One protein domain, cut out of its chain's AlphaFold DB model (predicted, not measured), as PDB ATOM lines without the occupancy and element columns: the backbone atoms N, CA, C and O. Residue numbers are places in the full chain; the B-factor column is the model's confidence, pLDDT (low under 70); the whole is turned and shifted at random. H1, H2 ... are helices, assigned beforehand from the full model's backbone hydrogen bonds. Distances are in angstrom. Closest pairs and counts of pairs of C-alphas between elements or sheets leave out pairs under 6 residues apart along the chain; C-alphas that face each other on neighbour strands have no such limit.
ATOM      1  N   ASP A   4     211.506 204.749 131.772       97.38
ATOM      2  CA  ASP A   4     212.705 205.567 131.971       97.38
ATOM      3  C   ASP A   4     212.371 206.901 132.658       97.38
ATOM      4  O   ASP A   4     212.952 207.253 133.682       97.38
ATOM      5  N   THR A   5     211.327 207.590 132.178       97.62
ATOM      6  CA  THR A   5     210.826 208.821 132.810       97.62
ATOM      7  C   THR A   5     210.333 208.562 134.234       97.62
ATOM      8  O   THR A   5     210.628 209.348 135.129       97.62
ATOM      9  N   PHE A   6     209.642 207.439 134.457       97.88
ATOM     10  CA  PHE A   6     209.210 207.019 135.790       97.88
ATOM     11  C   PHE A   6     210.400 206.809 136.741       97.88
ATOM     12  O   PHE A   6     210.376 207.294 137.868       97.88
ATOM     13  N   GLN A   7     211.449 206.103 136.299       97.44
ATOM     14  CA  GLN A   7     212.631 205.834 137.126       97.44
ATOM     15  C   GLN A   7     213.349 207.125 137.522       97.44
ATOM     16  O   GLN A   7     213.698 207.287 138.689       97.44
ATOM     17  N   HIS A   8     213.517 208.060 136.585       97.75
ATOM     18  CA  HIS A   8     214.112 209.363 136.874       97.75
ATOM     19  C   HIS A   8     213.294 210.167 137.892       97.75
ATOM     20  O   HIS A   8     213.844 210.603 138.899       97.75
ATOM     21  N   GLN A   9     211.978 210.290 137.689       97.75
ATOM     22  CA  GLN A   9     211.106 211.012 138.622       97.75
ATOM     23  C   GLN A   9     211.065 210.363 140.013       97.75
ATOM     24  O   GLN A   9     211.020 211.061 141.022       97.75
ATOM     25  N   LEU A  10     211.122 209.030 140.088       96.94
ATOM     26  CA  LEU A  10     211.132 208.325 141.367       96.94
ATOM     27  C   LEU A  10     212.476 208.470 142.110       96.94
ATOM     28  O   LEU A  10     212.460 208.492 143.336       96.94
ATOM     29  N   LEU A  11     213.613 208.611 141.407       97.31
ATOM     30  CA  LEU A  11     214.910 208.953 142.023       97.31
ATOM     31  C   LEU A  11     214.964 210.394 142.547       97.31
ATOM     32  O   LEU A  11     215.680 210.660 143.508       97.31
ATOM     33  N   GLU A  12     214.255 211.317 141.900       97.00
ATOM     34  CA  GLU A  12     214.199 212.731 142.299       97.00
ATOM     35  C   GLU A  12     213.203 212.992 143.441       97.00
ATOM     36  O   GLU A  12     213.234 214.059 144.057       97.00
ATOM     37  N   SER A  13     212.328 212.030 143.749       95.94
ATOM     38  CA  SER A  13     211.340 212.155 144.821       95.94
ATOM     39  C   SER A  13     211.978 212.051 146.207       95.94
ATOM     40  O   SER A  13     212.721 211.117 146.501       95.94
ATOM     41  N   GLU A  14     211.607 212.962 147.111       94.62
ATOM     42  CA  GLU A  14     212.015 212.922 148.524       94.62
ATOM     43  C   GLU A  14     211.382 211.756 149.306       94.62
ATOM     44  O   GLU A  14     211.780 211.464 150.434       94.62
ATOM     45  N   SER A  15     210.336 211.126 148.765       96.06
ATOM     46  CA  SER A  15     209.579 210.058 149.429       96.06
ATOM     47  C   SER A  15     209.176 208.979 148.422       96.06
ATOM     48  O   SER A  15     208.009 208.896 148.027       96.06
ATOM     49  N   PRO A  16     210.117 208.123 147.982       96.31
ATOM     50  CA  PRO A  16     209.827 207.083 146.995       96.31
ATOM     51  C   PRO A  16     208.894 205.978 147.525       96.31
ATOM     52  O   PRO A  16     208.381 205.177 146.739       96.31
ATOM     53  N   ASP A  17     208.636 205.933 148.838       97.19
ATOM     54  CA  ASP A  17     207.615 205.079 149.461       97.19
ATOM     55  C   ASP A  17     206.190 205.614 149.256       97.19
ATOM     56  O   ASP A  17     205.224 204.867 149.419       97.19
ATOM     57  N   ARG A  18     206.054 206.894 148.885       97.38
ATOM     58  CA  ARG A  18     204.785 207.594 148.651       97.38
ATOM     59  C   ARG A  18     204.842 208.367 147.329       97.38
ATOM     60  O   ARG A  18     204.857 209.600 147.347       97.38
ATOM     61  N   PRO A  19     204.886 207.658 146.187       96.81
ATOM     62  CA  PRO A  19     204.848 208.299 144.880       96.81
ATOM     63  C   PRO A  19     203.561 209.120 144.715       96.81
ATOM     64  O   PRO A  19     202.528 208.809 145.314       96.81
ATOM     65  N   ASP A  20     203.616 210.164 143.889       97.56
ATOM     66  CA  ASP A  20     202.419 210.916 143.520       97.56
ATOM     67  C   ASP A  20     201.414 210.048 142.733       97.56
ATOM     68  O   ASP A  20     201.679 208.900 142.364       97.56
ATOM     69  N   ALA A  21     200.221 210.590 142.479       97.75
ATOM     70  CA  ALA A  21     199.153 209.845 141.818       97.75
ATOM     71  C   ALA A  21     199.515 209.386 140.390       97.75
ATOM     72  O   ALA A  21     199.021 208.350 139.942       97.75
ATOM     73  N   GLU A  22     200.367 210.127 139.675       97.56
ATOM     74  CA  GLU A  22     200.763 209.794 138.303       97.56
ATOM     75  C   GLU A  22     201.775 208.638 138.285       97.56
ATOM     76  O   GLU A  22     201.618 207.672 137.528       97.56
ATOM     77  N   LEU A  23     202.765 208.684 139.179       97.88
ATOM     78  CA  LEU A  23     203.720 207.605 139.417       97.88
ATOM     79  C   LEU A  23     203.017 206.343 139.945       97.88
ATOM     80  O   LEU A  23     203.298 205.238 139.470       97.88
ATOM     81  N   GLN A  24     202.054 206.486 140.861       98.19
ATOM     82  CA  GLN A  24     201.286 205.358 141.394       98.19
ATOM     83  C   GLN A  24     200.483 204.643 140.297       98.19
ATOM     84  O   GLN A  24     200.546 203.419 140.190       98.19
ATOM     85  N   ALA A  25     199.811 205.391 139.417       98.00
ATOM     86  CA  ALA A  25     199.074 204.804 138.299       98.00
ATOM     87  C   ALA A  25     199.989 204.000 137.350       98.00
ATOM     88  O   ALA A  25     199.585 202.969 136.807       98.00
ATOM     89  N   HIS A  26     201.242 204.432 137.162       98.31
ATOM     90  CA  HIS A  26     202.224 203.671 136.386       98.31
ATOM     91  C   HIS A  26     202.678 202.395 137.108       98.31
ATOM     92  O   HIS A  26     202.782 201.338 136.479       98.31
ATOM     93  N   LEU A  27     202.920 202.469 138.421       98.12
ATOM     94  CA  LEU A  27     203.280 201.311 139.242       98.12
ATOM     95  C   LEU A  27     202.199 200.238 139.230       98.12
ATOM     96  O   LEU A  27     202.531 199.055 139.159       98.12
ATOM     97  N   ASP A  28     200.925 200.617 139.221       98.00
ATOM     98  CA  ASP A  28     199.816 199.664 139.150       98.00
ATOM     99  C   ASP A  28     199.848 198.863 137.830       98.00
ATOM    100  O   ASP A  28     199.601 197.651 137.813       98.00
ATOM    101  N   GLY A  29     200.272 199.498 136.731       97.31
ATOM    102  CA  GLY A  29     200.356 198.888 135.400       97.31
ATOM    103  C   GLY A  29     201.676 198.183 135.057       97.31
ATOM    104  O   GLY A  29     201.694 197.364 134.139       97.31
ATOM    105  N   CYS A  30     202.781 198.459 135.761       98.38
ATOM    106  CA  CYS A  30     204.123 198.027 135.345       98.38
ATOM    107  C   CYS A  30     204.874 197.214 136.416       98.38
ATOM    108  O   CYS A  30     205.404 197.754 137.385       98.38
ATOM    109  N   ALA A  31     205.001 195.896 136.205       97.88
ATOM    110  CA  ALA A  31     205.691 194.997 137.138       97.88
ATOM    111  C   ALA A  31     207.190 195.308 137.311       97.88
ATOM    112  O   ALA A  31     207.695 195.253 138.430       97.88
ATOM    113  N   ALA A  32     207.883 195.676 136.230       96.31
ATOM    114  CA  ALA A  32     209.305 196.022 136.275       96.31
ATOM    115  C   ALA A  32     209.566 197.270 137.137       96.31
ATOM    116  O   ALA A  32     210.497 197.283 137.941       96.31
ATOM    117  N   CYS A  33     208.710 198.292 137.032       98.12
ATOM    118  CA  CYS A  33     208.827 199.503 137.844       98.12
ATOM    119  C   CYS A  33     208.511 199.249 139.327       98.12
ATOM    120  O   CYS A  33     209.162 199.840 140.185       98.12
ATOM    121  N   ARG A  34     207.598 198.319 139.648       98.44
ATOM    122  CA  ARG A  34     207.355 197.892 141.040       98.44
ATOM    123  C   ARG A  34     208.565 197.206 141.663       98.44
ATOM    124  O   ARG A  34     208.915 197.496 142.803       98.44
ATOM    125  N   GLU A  35     209.216 196.306 140.928       96.31
ATOM    126  CA  GLU A  35     210.434 195.648 141.414       96.31
ATOM    127  C   GLU A  35     211.561 196.663 141.632       96.31
ATOM    128  O   GLU A  35     212.275 196.613 142.634       96.31
ATOM    129  N   TRP A  36     211.691 197.623 140.718       97.56
ATOM    130  CA  TRP A  36     212.664 198.699 140.835       97.56
ATOM    131  C   TRP A  36     212.397 199.592 142.062       97.56
ATOM    132  O   TRP A  36     213.320 199.827 142.841       97.56
ATOM    133  N   GLN A  37     211.142 199.994 142.309       98.06
ATOM    134  CA  GLN A  37     210.760 200.742 143.515       98.06
ATOM    135  C   GLN A  37     211.084 199.950 144.791       98.06
ATOM    136  O   GLN A  37     211.659 200.499 145.728       98.06
ATOM    137  N   ALA A  38     210.789 198.647 144.823       97.56
ATOM    138  CA  ALA A  38     211.112 197.801 145.970       97.56
ATOM    139  C   ALA A  38     212.625 197.762 146.262       97.56
ATOM    140  O   ALA A  38     213.032 197.817 147.426       97.56
ATOM    141  N   ARG A  39     213.469 197.720 145.220       96.56
ATOM    142  CA  ARG A  39     214.934 197.797 145.366       96.56
ATOM    143  C   ARG A  39     215.388 199.159 145.887       96.56
ATOM    144  O   ARG A  39     216.247 199.200 146.766       96.56
ATOM    145  N   LEU A  40     214.807 200.254 145.394       97.06
ATOM    146  CA  LEU A  40     215.118 201.601 145.879       97.06
ATOM    147  C   LEU A  40     214.806 201.733 147.379       97.06
ATOM    148  O   LEU A  40     215.672 202.132 148.156       97.06
ATOM    149  N   LEU A  41     213.628 201.272 147.808       97.50
ATOM    150  CA  LEU A  41     213.230 201.271 149.221       97.50
ATOM    151  C   LEU A  41     214.143 200.405 150.100       97.50
ATOM    152  O   LEU A  41     214.438 200.763 151.242       97.50
ATOM    153  N   GLN A  42     214.627 199.275 149.579       94.94
ATOM    154  CA  GLN A  42     215.595 198.437 150.285       94.94
ATOM    155  C   GLN A  42     216.929 199.169 150.506       94.94
ATOM    156  O   GLN A  42     217.513 199.062 151.588       94.94
ATOM    157  N   ILE A  43     217.399 199.924 149.508       93.19
ATOM    158  CA  ILE A  43     218.618 200.735 149.612       93.19
ATOM    159  C   ILE A  43     218.430 201.833 150.662       93.19
ATOM    160  O   ILE A  43     219.259 201.942 151.565       93.19
TER     161      ILE A  43
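AT A GLANCE: This is residues 4 to 43 of the 380 residues of an uncharacterized protein of Planctomycetaceae bacterium SCGC AG-212-D15 (UniProt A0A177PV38). Three short helices stand as a U: H1 and H3 run side by side the same way, and H2 crosses the end at which both of them begin. H2 and H3 make a sharp corner at residue 30, while residues 13 to 20 fold back from the far end of H1 to the beginning of H2. The printed part has 40 residues with three named helices, in the order H1, H2, H3, and no named strand; its class is all helix. It is compact, with a radius of gyration of the C-alphas of 8.9 A, and its C-alphas span 23 by 17 by 17 A, a rounded outline.

HOW THE PARTS SIT: Start with H1, residues 4 to 12, and look from it to H3, residues 31 to 43. The two only just touch, with 3 pairs of C-alphas within 8 A, and H3 does so with residues 33 to 37 alone. Their closest C-alphas are those of Gln 7 and Cys 33, 7.4 A apart. They run the same way at a shallow tilt of 23 degrees. Now look from H1 to H2, residues 21 to 29: these also only just touch, with 3 pairs of C-alphas within 8 A, and the closest C-alphas, those of Phe 6 and Leu 23, are 6.6 A apart. They run opposite ways at a steep tilt of 49 degrees. H2 and H3 touch only at the corner by their link, H3 with residues 33 to 34 alone; the closest C-alphas, those of Leu 27 and Arg 34, are 5.6 A apart. These two run opposite ways at a steep tilt of 62 degrees. In the backbones of H1 and H3, each O i to N i+4 pair is within hydrogen-bond range; in H2, 4 of 5 are.

IN THESE COORDINATES: Find C-alpha 4 at (212.705, 205.567, 131.971); from there H1 runs to C-alpha 12, 12.7 A away. H2 begins at C-alpha 21, at (199.153, 209.845, 141.818), and reaches C-alpha 29 after 12.8 A. H3, the longest helix with 13 residues, runs from C-alpha 31 to C-alpha 43 at (218.618, 200.735, 149.612), 18.9 A from first to last C-alpha.

THE WHOLE: Look for the two C-alphas farthest apart at Gly 29 and Ile 43, 23.2 A from each other; the first and last printed C-alphas, those of Asp 4 and Ile 43, are 19.2 A apart. The printed part has no cut. The link from H1 to H2 has 8 residues and is short, and the link from H2 to H3 has 1 residue and is tight. In the B-factor column the mean pLDDT of the printed part of this model is 97.2, and no printed residue is under 70.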